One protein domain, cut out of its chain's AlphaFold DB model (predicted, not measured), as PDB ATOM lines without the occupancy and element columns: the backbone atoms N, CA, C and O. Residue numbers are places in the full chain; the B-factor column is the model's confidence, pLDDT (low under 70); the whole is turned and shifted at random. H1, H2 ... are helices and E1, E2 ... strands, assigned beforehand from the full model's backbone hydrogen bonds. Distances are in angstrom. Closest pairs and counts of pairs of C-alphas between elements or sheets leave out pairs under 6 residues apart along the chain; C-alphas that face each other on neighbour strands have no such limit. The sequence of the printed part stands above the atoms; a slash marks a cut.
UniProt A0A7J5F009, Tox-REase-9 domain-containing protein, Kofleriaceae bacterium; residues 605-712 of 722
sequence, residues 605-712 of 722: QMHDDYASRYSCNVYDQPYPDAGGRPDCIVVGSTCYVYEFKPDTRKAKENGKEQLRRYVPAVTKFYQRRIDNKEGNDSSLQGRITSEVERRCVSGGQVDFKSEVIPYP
ATOM      1  N   GLN A 605     252.717 264.123 395.619       90.06
ATOM      2  CA  GLN A 605     252.509 262.710 395.956       90.06
ATOM      3  C   GLN A 605     253.005 262.355 397.358       90.06
ATOM      4  O   GLN A 605     252.310 261.665 398.098       90.06
ATOM      5  N   MET A 606     254.177 262.864 397.751       91.06
ATOM      6  CA  MET A 606     254.680 262.674 399.112       91.06
ATOM      7  C   MET A 606     253.830 263.420 400.145       91.06
ATOM      8  O   MET A 606     253.667 262.918 401.252       91.06
ATOM      9  N   HIS A 607     253.259 264.579 399.804       92.44
ATOM     10  CA  HIS A 607     252.348 265.306 400.689       92.44
ATOM     11  C   HIS A 607     250.997 264.586 400.839       92.44
ATOM     12  O   HIS A 607     250.505 264.505 401.960       92.44
ATOM     13  N   ASP A 608     250.440 263.995 399.775       90.38
ATOM     14  CA  ASP A 608     249.202 263.197 399.809       90.38
ATOM     15  C   ASP A 608     249.390 261.886 400.608       90.38
ATOM     16  O   ASP A 608     248.552 261.504 401.435       90.38
ATOM     17  N   ASP A 609     250.527 261.210 400.402       89.94
ATOM     18  CA  ASP A 609     250.919 259.996 401.127       89.94
ATOM     19  C   ASP A 609     251.123 260.288 402.621       89.94
ATOM     20  O   ASP A 609     250.522 259.636 403.480       89.94
ATOM     21  N   TYR A 610     251.872 261.346 402.950       92.62
ATOM     22  CA  TYR A 610     252.072 261.765 404.336       92.62
ATOM     23  C   TYR A 610     250.793 262.315 404.963       92.62
ATOM     24  O   TYR A 610     250.565 262.083 406.150       92.62
ATOM     25  N   ALA A 611     249.910 262.960 404.197       91.69
ATOM     26  CA  ALA A 611     248.621 263.402 404.714       91.69
ATOM     27  C   ALA A 611     247.763 262.218 405.178       91.69
ATOM     28  O   ALA A 611     247.130 262.263 406.237       91.69
ATOM     29  N   SER A 612     247.822 261.124 404.419       90.88
ATOM     30  CA  SER A 612     247.204 259.848 404.774       90.88
ATOM     31  C   SER A 612     247.900 259.206 405.986       90.88
ATOM     32  O   SER A 612     247.238 258.851 406.962       90.88
ATOM     33  N   ARG A 613     249.241 259.130 405.979       92.19
ATOM     34  CA  ARG A 613     250.073 258.530 407.047       92.19
ATOM     35  C   ARG A 613     249.900 259.220 408.404       92.19
ATOM     36  O   ARG A 613     249.859 258.543 409.428       92.19
ATOM     37  N   TYR A 614     249.759 260.546 408.411       92.94
ATOM     38  CA  TYR A 614     249.548 261.364 409.612       92.94
ATOM     39  C   TYR A 614     248.063 261.602 409.942       92.94
ATOM     40  O   TYR A 614     247.765 262.269 410.931       92.94
ATOM     41  N   SER A 615     247.130 261.017 409.174       91.50
ATOM     42  CA  SER A 615     245.677 261.115 409.400       91.50
ATOM     43  C   SER A 615     245.176 262.563 409.511       91.50
ATOM     44  O   SER A 615     244.465 262.925 410.451       91.50
ATOM     45  N   CYS A 616     245.576 263.405 408.557       92.31
ATOM     46  CA  CYS A 616     245.280 264.836 408.563       92.31
ATOM     47  C   CYS A 616     243.777 265.114 408.586       92.31
ATOM     48  O   CYS A 616     243.019 264.635 407.746       92.31
ATOM     49  N   ASN A 617     243.346 265.932 409.547       91.88
ATOM     50  CA  ASN A 617     241.957 266.362 409.659       91.88
ATOM     51  C   ASN A 617     241.632 267.521 408.713       91.88
ATOM     52  O   ASN A 617     240.473 267.693 408.348       91.88
ATOM     53  N   VAL A 618     242.646 268.310 408.341       90.81
ATOM     54  CA  VAL A 618     242.563 269.332 407.293       90.81
ATOM     55  C   VAL A 618     243.838 269.283 406.459       90.81
ATOM     56  O   VAL A 618     244.937 269.353 407.015       90.81
ATOM     57  N   TYR A 619     243.679 269.176 405.139       91.25
ATOM     58  CA  TYR A 619     244.765 269.080 404.157       91.25
ATOM     59  C   TYR A 619     244.712 270.226 403.129       91.25
ATOM     60  O   TYR A 619     243.628 270.576 402.649       91.25
ATOM     61  N   ASP A 620     245.877 270.817 402.825       88.69
ATOM     62  CA  ASP A 620     246.105 271.897 401.841       88.69
ATOM     63  C   ASP A 620     245.052 273.035 401.852       88.69
ATOM     64  O   ASP A 620     244.566 273.491 400.813       88.69
ATOM     65  N   GLN A 621     244.657 273.516 403.039       88.62
ATOM     66  CA  GLN A 621     243.683 274.613 403.155       88.62
ATOM     67  C   GLN A 621     244.347 275.986 403.339       88.62
ATOM     68  O   GLN A 621     245.267 276.129 404.147       88.62
ATOM     69  N   PRO A 622     243.881 277.038 402.639       90.94
ATOM     70  CA  PRO A 622     244.372 278.395 402.841       90.94
ATOM     71  C   PRO A 622     243.800 279.007 404.126       90.94
ATOM     72  O   PRO A 622     242.587 279.032 404.329       90.94
ATOM     73  N   TYR A 623     244.671 279.592 404.948       88.94
ATOM     74  CA  TYR A 623     244.279 280.356 406.136       88.94
ATOM     75  C   TYR A 623     244.559 281.854 405.928       88.94
ATOM     76  O   TYR A 623     245.605 282.204 405.365       88.94
ATOM     77  N   PRO A 624     243.669 282.765 406.375       89.19
ATOM     78  CA  PRO A 624     243.944 284.200 406.373       89.19
ATOM     79  C   PRO A 624     245.265 284.519 407.081       89.19
ATOM     80  O   PRO A 624     245.616 283.878 408.066       89.19
ATOM     81  N   ASP A 625     246.001 285.509 406.576       89.44
ATOM     82  CA  ASP A 625     247.314 285.957 407.070       89.44
ATOM     83  C   ASP A 625     248.478 284.935 406.972       89.44
ATOM     84  O   ASP A 625     249.630 285.312 407.180       89.44
ATOM     85  N   ALA A 626     248.242 283.672 406.585       88.38
ATOM     86  CA  ALA A 626     249.286 282.638 406.512       88.38
ATOM     87  C   ALA A 626     250.321 282.863 405.386       88.38
ATOM     88  O   ALA A 626     251.485 282.458 405.492       88.38
ATOM     89  N   GLY A 627     249.910 283.483 404.273       84.00
ATOM     90  CA  GLY A 627     250.749 283.633 403.076       84.00
ATOM     91  C   GLY A 627     251.149 282.284 402.455       84.00
ATOM     92  O   GLY A 627     252.298 282.102 402.048       84.00
ATOM     93  N   GLY A 628     250.230 281.317 402.475       88.19
ATOM     94  CA  GLY A 628     250.406 279.949 401.994       88.19
ATOM     95  C   GLY A 628     249.307 279.027 402.530       88.19
ATOM     96  O   GLY A 628     248.318 279.505 403.089       88.19
ATOM     97  N   ARG A 629     249.496 277.721 402.357       91.75
ATOM     98  CA  ARG A 629     248.623 276.655 402.858       91.75
ATOM     99  C   ARG A 629     249.487 275.753 403.749       91.75
ATOM    100  O   ARG A 629     250.556 275.371 403.280       91.75
ATOM    101  N   PRO A 630     249.110 275.474 405.009       92.56
ATOM    102  CA  PRO A 630     249.787 274.462 405.809       92.56
ATOM    103  C   PRO A 630     249.514 273.091 405.203       92.56
ATOM    104  O   PRO A 630     248.364 272.813 404.851       92.56
ATOM    105  N   ASP A 631     250.544 272.248 405.112       94.31
ATOM    106  CA  ASP A 631     250.399 270.929 404.492       94.31
ATOM    107  C   ASP A 631     249.337 270.095 405.232       94.31
ATOM    108  O   ASP A 631     248.420 269.569 404.607       94.31
ATOM    109  N   CYS A 632     249.400 270.028 406.566       95.00
ATOM    110  CA  CYS A 632     248.501 269.188 407.354       95.00
ATOM    111  C   CYS A 632     248.184 269.755 408.743       95.00
ATOM    112  O   CYS A 632     249.052 270.295 409.431       95.00
ATOM    113  N   ILE A 633     246.940 269.575 409.196       94.44
ATOM    114  CA  ILE A 633     246.515 269.859 410.573       94.44
ATOM    115  C   ILE A 633     245.895 268.601 411.185       94.44
ATOM    116  O   ILE A 633     244.991 268.002 410.600       94.44
ATOM    117  N   VAL A 634     246.363 268.228 412.378       94.06
ATOM    118  CA  VAL A 634     245.890 267.067 413.151       94.06
ATOM    119  C   VAL A 634     245.344 267.522 414.502       94.06
ATOM    120  O   VAL A 634     245.962 268.326 415.202       94.06
ATOM    121  N   VAL A 635     244.184 266.984 414.875       92.12
ATOM    122  CA  VAL A 635     243.408 267.310 416.078       92.12
ATOM    123  C   VAL A 635     243.148 266.017 416.858       92.12
ATOM    124  O   VAL A 635     242.097 265.380 416.763       92.12
ATOM    125  N   GLY A 636     244.173 265.588 417.599       86.75
ATOM    126  CA  GLY A 636     244.201 264.338 418.362       86.75
ATOM    127  C   GLY A 636     244.136 264.559 419.875       86.75
ATOM    128  O   GLY A 636     243.462 265.462 420.354       86.75
ATOM    129  N   SER A 637     244.847 263.732 420.645       82.25
ATOM    130  CA  SER A 637     245.157 263.999 422.065       82.25
ATOM    131  C   SER A 637     246.108 265.190 422.258       82.25
ATOM    132  O   SER A 637     246.241 265.725 423.354       82.25
ATOM    133  N   THR A 638     246.764 265.597 421.175       84.12
ATOM    134  CA  THR A 638     247.571 266.800 421.002       84.12
ATOM    135  C   THR A 638     247.295 267.341 419.601       84.12
ATOM    136  O   THR A 638     247.015 266.570 418.678       84.12
ATOM    137  N   CYS A 639     247.357 268.661 419.439       94.69
ATOM    138  CA  CYS A 639     247.054 269.317 418.172       94.69
ATOM    139  C   CYS A 639     248.321 269.821 417.487       94.69
ATOM    140  O   CYS A 639     249.165 270.451 418.129       94.69
ATOM    141  N   TYR A 640     248.442 269.537 416.191       96.62
ATOM    142  CA  TYR A 640     249.635 269.808 415.396       96.62
ATOM    143  C   TYR A 640     249.302 270.489 414.069       96.62
ATOM    144  O   TYR A 640     248.354 270.103 413.388       96.62
ATOM    145  N   VAL A 641     250.140 271.452 413.685       96.31
ATOM    146  CA  VAL A 641     250.326 271.885 412.296       96.31
ATOM    147  C   VAL A 641     251.616 271.243 411.789       96.31
ATOM    148  O   VAL A 641     252.707 271.563 412.271       96.31
ATOM    149  N   TYR A 642     251.490 270.322 410.841       97.06
ATOM    150  CA  TYR A 642     252.617 269.676 410.185       97.06
ATOM    151  C   TYR A 642     252.926 270.356 408.856       97.06
ATOM    152  O   TYR A 642     252.029 270.692 408.084       97.06
ATOM    153  N   GLU A 643     254.220 270.513 408.594       96.75
ATOM    154  CA  GLU A 643     254.747 270.904 407.291       96.75
ATOM    155  C   GLU A 643     255.586 269.742 406.755       96.75
ATOM    156  O   GLU A 643     256.574 269.341 407.376       96.75
ATOM    157  N   PHE A 644     255.194 269.188 405.615       96.06
ATOM    158  CA  PHE A 644     255.862 268.062 404.977       96.06
ATOM    159  C   PHE A 644     256.975 268.597 404.082       96.06
ATOM    160  O   PHE A 644     256.756 269.492 403.269       96.06
ATOM    161  N   LYS A 645     258.211 268.122 404.249       93.75
ATOM    162  CA  LYS A 645     259.345 268.595 403.439       93.75
ATOM    163  C   LYS A 645     260.308 267.456 403.110       93.75
ATOM    164  O   LYS A 645     260.513 266.588 403.953       93.75
ATOM    165  N   PRO A 646     260.992 267.484 401.952       90.19
ATOM    166  CA  PRO A 646     262.086 266.558 401.684       90.19
ATOM    167  C   PRO A 646     263.152 266.603 402.784       90.19
ATOM    168  O   PRO A 646     263.477 267.695 403.267       90.19
ATOM    169  N   ASP A 647     263.761 265.467 403.135       89.25
ATOM    170  CA  ASP A 647     264.853 265.427 404.113       89.25
ATOM    171  C   ASP A 647     266.139 266.060 403.556       89.25
ATOM    172  O   ASP A 647     267.071 265.419 403.075       89.25
ATOM    173  N   THR A 648     266.175 267.388 403.612       85.75
ATOM    174  CA  THR A 648     267.354 268.200 403.353       85.75
ATOM    175  C   THR A 648     267.365 269.370 404.327       85.75
ATOM    176  O   THR A 648     266.312 269.921 404.661       85.75
ATOM    177  N   ARG A 649     268.557 269.815 404.748       88.50
ATOM    178  CA  ARG A 649     268.704 270.954 405.674       88.50
ATOM    179  C   ARG A 649     267.908 272.184 405.217       88.50
ATOM    180  O   ARG A 649     267.133 272.726 405.995       88.50
ATOM    181  N   LYS A 650     268.033 272.556 403.937       88.25
ATOM    182  CA  LYS A 650     267.357 273.728 403.358       88.25
ATOM    183  C   LYS A 650     265.831 273.588 403.342       88.25
ATOM    184  O   LYS A 650     265.134 274.546 403.654       88.25
ATOM    185  N   ALA A 651     265.294 272.418 402.991       89.12
ATOM    186  CA  ALA A 651     263.846 272.219 402.997       89.12
ATOM    187  C   ALA A 651     263.284 272.219 404.432       89.12
ATOM    188  O   ALA A 651     262.248 272.835 404.674       89.12
ATOM    189  N   LYS A 652     264.013 271.636 405.398       92.94
ATOM    190  CA  LYS A 652     263.696 271.718 406.835       92.94
ATOM    191  C   LYS A 652     263.719 273.161 407.362       92.94
ATOM    192  O   LYS A 652     262.862 273.532 408.156       92.94
ATOM    193  N   GLU A 653     264.683 273.979 406.936       93.56
ATOM    194  CA  GLU A 653     264.767 275.410 407.277       93.56
ATOM    195  C   GLU A 653     263.574 276.197 406.712       93.56
ATOM    196  O   GLU A 653     262.881 276.872 407.474       93.56
ATOM    197  N   ASN A 654     263.270 276.029 405.419       91.75
ATOM    198  CA  ASN A 654     262.107 276.644 404.773       91.75
ATOM    199  C   ASN A 654     260.787 276.242 405.457       91.75
ATOM    200  O   ASN A 654     259.957 277.102 405.742       91.75
ATOM    201  N   GLY A 655     260.608 274.955 405.778       94.31
ATOM    202  CA  GLY A 655     259.409 274.473 406.468       94.31
ATOM    203  C   GLY A 655     259.233 275.100 407.855       94.31
ATOM    204  O   GLY A 655     258.131 275.492 408.225       94.31
ATOM    205  N   LYS A 656     260.325 275.304 408.607       96.31
ATOM    206  CA  LYS A 656     260.281 276.019 409.898       96.31
ATOM    207  C   LYS A 656     259.874 277.485 409.726       96.31
ATOM    208  O   LYS A 656     259.179 278.028 410.580       96.31
ATOM    209  N   GLU A 657     260.292 278.136 408.642       94.94
ATOM    210  CA  GLU A 657     259.874 279.504 408.316       94.94
ATOM    211  C   GLU A 657     258.398 279.585 407.892       94.94
ATOM    212  O   GLU A 657     257.699 280.529 408.264       94.94
ATOM    213  N   GLN A 658     257.896 278.580 407.170       94.50
ATOM    214  CA  GLN A 658     256.474 278.447 406.849       94.50
ATOM    215  C   GLN A 658     255.632 278.241 408.117       94.50
ATOM    216  O   GLN A 658     254.710 279.019 408.360       94.50
ATOM    217  N   LEU A 659     256.012 277.308 408.999       95.56
ATOM    218  CA  LEU A 659     255.310 277.051 410.265       95.56
ATOM    219  C   LEU A 659     255.226 278.281 411.183       95.56
ATOM    220  O   LEU A 659     254.181 278.511 411.790       95.56
ATOM    221  N   ARG A 660     256.263 279.134 411.222       95.19
ATOM    222  CA  ARG A 660     256.223 280.423 411.952       95.19
ATOM    223  C   ARG A 660     255.095 281.356 411.493       95.19
ATOM    224  O   ARG A 660     254.667 282.195 412.277       95.19
ATOM    225  N   ARG A 661     254.634 281.235 410.244       94.56
ATOM    226  CA  ARG A 661     253.491 281.985 409.695       94.56
ATOM    227  C   ARG A 661     252.186 281.200 409.815       94.56
ATOM    228  O   ARG A 661     251.147 281.784 410.105       94.56
ATOM    229  N   TYR A 662     252.246 279.886 409.616       95.81
ATOM    230  CA  TYR A 662     251.072 279.019 409.591       95.81
ATOM    231  C   TYR A 662     250.462 278.819 410.980       95.81
ATOM    232  O   TYR A 662     249.253 278.967 411.113       95.81
ATOM    233  N   VAL A 663     251.262 278.583 412.026       95.75
ATOM    234  CA  VAL A 663     250.729 278.352 413.383       95.75
ATOM    235  C   VAL A 663     249.934 279.554 413.908       95.75
ATOM    236  O   VAL A 663     248.770 279.357 414.257       95.75
ATOM    237  N   PRO A 664     250.446 280.806 413.901       95.75
ATOM    238  CA  PRO A 664     249.661 281.947 414.374       95.75
ATOM    239  C   PRO A 664     248.394 282.187 413.545       95.75
ATOM    240  O   PRO A 664     247.371 282.566 414.106       95.75
ATOM    241  N   ALA A 665     248.442 281.950 412.229       94.94
ATOM    242  CA  ALA A 665     247.288 282.091 411.342       94.94
ATOM    243  C   ALA A 665     246.196 281.047 411.639       94.94
ATOM    244  O   ALA A 665     245.031 281.410 411.802       94.94
ATOM    245  N   VAL A 666     246.576 279.771 411.773       94.88
ATOM    246  CA  VAL A 666     245.675 278.655 412.107       94.88
ATOM    247  C   VAL A 666     245.074 278.837 413.505       94.88
ATOM    248  O   VAL A 666     243.851 278.791 413.648       94.88
ATOM    249  N   THR A 667     245.893 279.143 414.520       95.56
ATOM    250  CA  THR A 667     245.427 279.461 415.882       95.56
ATOM    251  C   THR A 667     244.439 280.628 415.877       95.56
ATOM    252  O   THR A 667     243.329 280.490 416.385       95.56
ATOM    253  N   LYS A 668     244.791 281.766 415.263       95.12
ATOM    254  CA  LYS A 668     243.934 282.966 415.193       95.12
ATOM    255  C   LYS A 668     242.613 282.699 414.470       95.12
ATOM    256  O   LYS A 668     241.586 283.263 414.847       95.12
ATOM    257  N   PHE A 669     242.643 281.871 413.428       94.31
ATOM    258  CA  PHE A 669     241.459 281.476 412.675       94.31
ATOM    259  C   PHE A 669     240.509 280.633 413.531       94.31
ATOM    260  O   PHE A 669     239.347 281.010 413.686       94.31
ATOM    261  N   TYR A 670     240.993 279.547 414.141       93.75
ATOM    262  CA  TYR A 670     240.145 278.691 414.972       93.75
ATOM    263  C   TYR A 670     239.691 279.377 416.262       93.75
ATOM    264  O   TYR A 670     238.520 279.254 416.606       93.75
ATOM    265  N   GLN A 671     240.553 280.165 416.915       94.88
ATOM    266  CA  GLN A 671     240.177 280.963 418.085       94.88
ATOM    267  C   GLN A 671     238.977 281.858 417.766       94.88
ATOM    268  O   GLN A 671     237.956 281.774 418.437       94.88
ATOM    269  N   ARG A 672     239.048 282.636 416.675       92.56
ATOM    270  CA  ARG A 672     237.943 283.503 416.246       92.56
ATOM    271  C   ARG A 672     236.657 282.718 415.998       92.56
ATOM    272  O   ARG A 672     235.589 283.175 416.384       92.56
ATOM    273  N   ARG A 673     236.745 281.560 415.335       91.81
ATOM    274  CA  ARG A 673     235.567 280.733 415.035       91.81
ATOM    275  C   ARG A 673     234.923 280.172 416.300       91.81
ATOM    276  O   ARG A 673     233.700 280.150 416.381       91.81
ATOM    277  N   ILE A 674     235.726 279.790 417.290       91.62
ATOM    278  CA  ILE A 674     235.259 279.344 418.609       91.62
ATOM    279  C   ILE A 674     234.612 280.510 419.368       91.62
ATOM    280  O   ILE A 674     233.458 280.394 419.779       91.62
ATOM    281  N   ASP A 675     235.288 281.661 419.458       91.25
ATOM    282  CA  ASP A 675     234.773 282.875 420.110       91.25
ATOM    283  C   ASP A 675     233.417 283.314 419.511       91.25
ATOM    284  O   ASP A 675     232.485 283.676 420.235       91.25
ATOM    285  N   ASN A 676     233.283 283.218 418.182       90.06
ATOM    286  CA  ASN A 676     232.071 283.541 417.425       90.06
ATOM    287  C   ASN A 676     231.014 282.413 417.397       90.06
ATOM    288  O   ASN A 676     229.916 282.629 416.881       90.06
ATOM    289  N   LYS A 677     231.317 281.216 417.924       85.69
ATOM    290  CA  LYS A 677     230.472 280.002 417.866       85.69
ATOM    291  C   LYS A 677     230.128 279.538 416.437       85.69
ATOM    292  O   LYS A 677     229.039 279.026 416.168       85.69
ATOM    293  N   GLU A 678     231.066 279.695 415.506       79.88
ATOM    294  CA  GLU A 678     230.947 279.305 414.097       79.88
ATOM    295  C   GLU A 678     231.111 277.784 413.899       79.88
ATOM    296  O   GLU A 678     232.159 277.298 413.482       79.88
ATOM    297  N   GLY A 679     230.051 277.015 414.167       63.41
ATOM    298  CA  GLY A 679     230.059 275.544 414.063       63.41
ATOM    299  C   GLY A 679     229.869 274.940 412.658       63.41
ATOM    300  O   GLY A 679     229.751 273.719 412.547       63.41
ATOM    301  N   ASN A 680     229.779 275.744 411.587       72.69
ATOM    302  CA  ASN A 680     229.669 275.225 410.215       72.69
ATOM    303  C   ASN A 680     231.029 275.214 409.508       72.69
ATOM    304  O   ASN A 680     231.490 276.242 409.007       72.69
ATOM    305  N   ASP A 681     231.622 274.029 409.429       74.75
ATOM    306  CA  ASP A 681     232.943 273.767 408.861       74.75
ATOM    307  C   ASP A 681     232.890 273.093 407.475       74.75
ATOM    308  O   ASP A 681     233.818 272.390 407.078       74.75
ATOM    309  N   SER A 682     231.810 273.279 406.705       70.88
ATOM    310  CA  SER A 682     231.645 272.634 405.388       70.88
ATOM    311  C   SER A 682     232.777 272.925 404.386       70.88
ATOM    312  O   SER A 682     232.960 272.167 403.439       70.88
ATOM    313  N   SER A 683     233.540 274.003 404.585       67.94
ATOM    314  CA  SER A 683     234.725 274.364 403.794       67.94
ATOM    315  C   SER A 683     236.046 273.761 404.299       67.94
ATOM    316  O   SER A 683     237.078 273.999 403.685       67.94
ATOM    317  N   LEU A 684     236.043 273.028 405.418       67.94
ATOM    318  CA  LEU A 684     237.236 272.510 406.112       67.94
ATOM    319  C   LEU A 684     237.147 270.989 406.340       67.94
ATOM    320  O   LEU A 684     237.556 270.480 407.376       67.94
ATOM    321  N   GLN A 685     236.575 270.263 405.373       68.25
ATOM    322  CA  GLN A 685     236.490 268.790 405.328       68.25
ATOM    323  C   GLN A 685     235.667 268.097 406.447       68.25
ATOM    324  O   GLN A 685     235.494 266.881 406.398       68.25
ATOM    325  N   GLY A 686     235.072 268.815 407.405       69.25
ATOM    326  CA  GLY A 686     234.219 268.229 408.454       69.25
ATOM    327  C   GLY A 686     234.164 269.092 409.715       69.25
ATOM    328  O   GLY A 686     234.665 270.201 409.682       69.25
ATOM    329  N   ARG A 687     233.581 268.596 410.824       78.44
ATOM    330  CA  ARG A 687     233.338 269.310 412.115       78.44
ATOM    331  C   ARG A 687     234.611 269.703 412.904       78.44
ATOM    332  O   ARG A 687     234.702 269.469 414.112       78.44
ATOM    333  N   ILE A 688     235.624 270.225 412.229       87.81
ATOM    334  CA  ILE A 688     236.959 270.418 412.776       87.81
ATOM    335  C   ILE A 688     237.013 271.493 413.865       87.81
ATOM    336  O   ILE A 688     237.666 271.261 414.877       87.81
ATOM    337  N   THR A 689     236.282 272.607 413.748       89.25
ATOM    338  CA  THR A 689     236.299 273.692 414.748       89.25
ATOM    339  C   THR A 689     235.837 273.182 416.115       89.25
ATOM    340  O   THR A 689     236.463 273.492 417.123       89.25
ATOM    341  N   SER A 690     234.810 272.325 416.165       87.88
ATOM    342  CA  SER A 690     234.328 271.724 417.421       87.88
ATOM    343  C   SER A 690     235.280 270.681 418.022       87.88
ATOM    344  O   SER A 690     235.283 270.481 419.237       87.88
ATOM    345  N   GLU A 691     236.084 269.990 417.208       89.25
ATOM    346  CA  GLU A 691     237.145 269.119 417.734       89.25
ATOM    347  C   GLU A 691     238.362 269.945 418.185       89.25
ATOM    348  O   GLU A 691     238.960 269.612 419.207       89.25
ATOM    349  N   VAL A 692     238.681 271.058 417.508       92.25
ATOM    350  CA  VAL A 692     239.719 272.012 417.941       92.25
ATOM    351  C   VAL A 692     239.348 272.645 419.281       92.25
ATOM    352  O   VAL A 692     240.172 272.664 420.193       92.25
ATOM    353  N   GLU A 693     238.095 273.074 419.446       92.75
ATOM    354  CA  GLU A 693     237.558 273.573 420.718       92.75
ATOM    355  C   GLU A 693     237.718 272.543 421.845       92.75
ATOM    356  O   GLU A 693     238.191 272.869 422.931       92.75
ATOM    357  N   ARG A 694     237.378 271.276 421.574       91.31
ATOM    358  CA  ARG A 694     237.425 270.206 422.581       91.31
ATOM    359  C   ARG A 694     238.846 269.763 422.943       91.31
ATOM    360  O   ARG A 694     239.048 269.300 424.063       91.31
ATOM    361  N   ARG A 695     239.799 269.808 422.002       92.62
ATOM    362  CA  ARG A 695     241.101 269.118 422.136       92.62
ATOM    363  C   ARG A 695     242.334 270.018 422.087       92.62
ATOM    364  O   ARG A 695     243.379 269.609 422.583       92.62
ATOM    365  N   CYS A 696     242.227 271.210 421.502       93.19
ATOM    366  CA  CYS A 696     243.355 272.126 421.303       93.19
ATOM    367  C   CYS A 696     243.285 273.379 422.183       93.19
ATOM    368  O   CYS A 696     244.245 274.142 422.227       93.19
ATOM    369  N   VAL A 697     242.166 273.633 422.871       91.69
ATOM    370  CA  VAL A 697     242.049 274.787 423.769       91.69
ATOM    371  C   VAL A 697     242.708 274.474 425.112       91.69
ATOM    372  O   VAL A 697     242.267 273.596 425.851       91.69
ATOM    373  N   SER A 698     243.748 275.236 425.452       88.56
ATOM    374  CA  SER A 698     244.455 275.178 426.732       88.56
ATOM    375  C   SER A 698     244.511 276.577 427.342       88.56
ATOM    376  O   SER A 698     244.809 277.553 426.660       88.56
ATOM    377  N   GLY A 699     244.150 276.716 428.621       85.94
ATOM    378  CA  GLY A 699     244.098 278.029 429.284       85.94
ATOM    379  C   GLY A 699     243.123 279.037 428.650       85.94
ATOM    380  O   GLY A 699     243.279 280.237 428.851       85.94
ATOM    381  N   GLY A 700     242.136 278.568 427.875       87.94
ATOM    382  CA  GLY A 700     241.194 279.417 427.136       87.94
ATOM    383  C   GLY A 700     241.696 279.909 425.773       87.94
ATOM    384  O   GLY A 700     240.992 280.684 425.130       87.94
ATOM    385  N   GLN A 701     242.871 279.463 425.316       92.19
ATOM    386  CA  GLN A 701     243.410 279.775 423.989       92.19
ATOM    387  C   GLN A 701     243.642 278.504 423.165       92.19
ATOM    388  O   GLN A 701     244.041 277.473 423.701       92.19
ATOM    389  N   VAL A 702     243.407 278.578 421.854       94.62
ATOM    390  CA  VAL A 702     243.747 277.513 420.899       94.62
ATOM    391  C   VAL A 702     245.269 277.403 420.768       94.62
ATOM    392  O   VAL A 702     245.914 278.292 420.210       94.62
ATOM    393  N   ASP A 703     245.836 276.291 421.228       94.31
ATOM    394  CA  ASP A 703     247.256 275.973 421.091       94.31
ATOM    395  C   ASP A 703     247.470 274.872 420.042       94.31
ATOM    396  O   ASP A 703     246.864 273.798 420.087       94.31
ATOM    397  N   PHE A 704     248.365 275.145 419.096       95.81
ATOM    398  CA  PHE A 704     248.827 274.184 418.106       95.81
ATOM    399  C   PHE A 704     250.343 274.054 418.212       95.81
ATOM    400  O   PHE A 704     251.094 275.002 417.968       95.81
ATOM    401  N   LYS A 705     250.802 272.831 418.479       95.69
ATOM    402  CA  LYS A 705     252.205 272.470 418.275       95.69
ATOM    403  C   LYS A 705     252.504 272.466 416.780       95.69
ATOM    404  O   LYS A 705     251.603 272.407 415.944       95.69
ATOM    405  N   SER A 706     253.781 272.513 416.421       95.62
ATOM    406  CA  SER A 706     254.172 272.390 415.021       95.62
ATOM    407  C   SER A 706     255.484 271.668 414.843       95.62
ATOM    408  O   SER A 706     256.378 271.751 415.687       95.62
ATOM    409  N   GLU A 707     255.579 270.953 413.732       96.62
ATOM    410  CA  GLU A 707     256.737 270.141 413.409       96.62
ATOM    411  C   GLU A 707     256.914 270.071 411.893       96.62
ATOM    412  O   GLU A 707     255.948 269.902 411.147       96.62
ATOM    413  N   VAL A 708     258.157 270.222 411.430       96.12
ATOM    414  CA  VAL A 708     258.488 269.884 410.046       96.12
ATOM    415  C   VAL A 708     258.745 268.393 410.012       96.12
ATOM    416  O   VAL A 708     259.747 267.944 410.571       96.12
ATOM    417  N   ILE A 709     257.870 267.654 409.344       96.31
ATOM    418  CA  ILE A 709     258.037 266.223 409.139       96.31
ATOM    419  C   ILE A 709     258.878 266.030 407.873       96.31
ATOM    420  O   ILE A 709     258.433 266.394 406.777       96.31
ATOM    421  N   PRO A 710     260.103 265.493 407.987       93.12
ATOM    422  CA  PRO A 710     260.876 265.144 406.818       93.12
ATOM    423  C   PRO A 710     260.369 263.856 406.178       93.12
ATOM    424  O   PRO A 710     260.109 262.876 406.874       93.12
ATOM    425  N   TYR A 711     260.326 263.839 404.850       91.00
ATOM    426  CA  TYR A 711     260.205 262.615 404.067       91.00
ATOM    427  C   TYR A 711     261.495 262.356 403.272       91.00
ATOM    428  O   TYR A 711     262.051 263.294 402.683       91.00
ATOM    429  N   PRO A 712     262.023 261.121 403.231       87.31
ATOM    430  CA  PRO A 712     263.146 260.783 402.366       87.31
ATOM    431  C   PRO A 712     262.738 260.956 400.901       87.31
ATOM    432  O   PRO A 712     261.646 260.569 400.494       87.31
TER     433      PRO A 712
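Overview. This is residues 605 to 712 of the 722 residues of the protein "Tox-REase-9 domain-containing protein" of Kofleriaceae bacterium (UniProt A0A7J5F009). The long helix H2 covers one face of a small three-stranded sheet and runs on past it; short H1 packs on the other face, and H3 packs at the end of E1. The 108 printed residues include three named helices and three named strands, H1 E1 E2 H2 H3 E3; the mixed sheet has order E1, E2, E3. The class is mixed; the whole is compact, radius of gyration of the C-alphas 13.4 A, spanning 41 by 24 by 23 A.

Along the chain. H1, residues 605 to 613, begins at C-alpha 605 (252.509, 262.710, 395.956). E1 is 632 to 635, E2 639 to 646, 22.5 A long. H2, 649 to 675, is 38.8 A long, with a kink of 30 degrees near residue 660. H3 is 688 to 695. E3, 705 to 711, ends at C-alpha 711 (260.205, 262.615, 404.067).

Arrangement. E1 and E2 form an antiparallel hairpin, N 634 to O 640 2.9 A. E2 and E3 are parallel, N 643 to O 707 3.1 A; with H2 and H3 between, they form a strand-helix-strand unit, two parallel neighbour strands joined through helices, its crossover right-handed. H2 is on the sheet at height 7.8 A; C-alphas 651 and 645 are closest to each other, 5.8 A. H1's height is 8.7 A; C-alphas 607 and 644 are closest, 6.2 A. H3 touches residues 670 to 674 of H2 alone, about perpendicular at 89 degrees; C-alphas 689 and 670 are closest, 6.3 A. O i to N i+4 pairs are within hydrogen-bond range throughout H1 and H3, and in 21 of 23 in H2.

Size, cuts and confidence. C-alphas 676 and 712 are farthest apart, 41.4 A. The printed part has no cut. The links H1 to E1 and H2 to H3 are long. Residues 679 and 683 to 686 have pLDDT under 70.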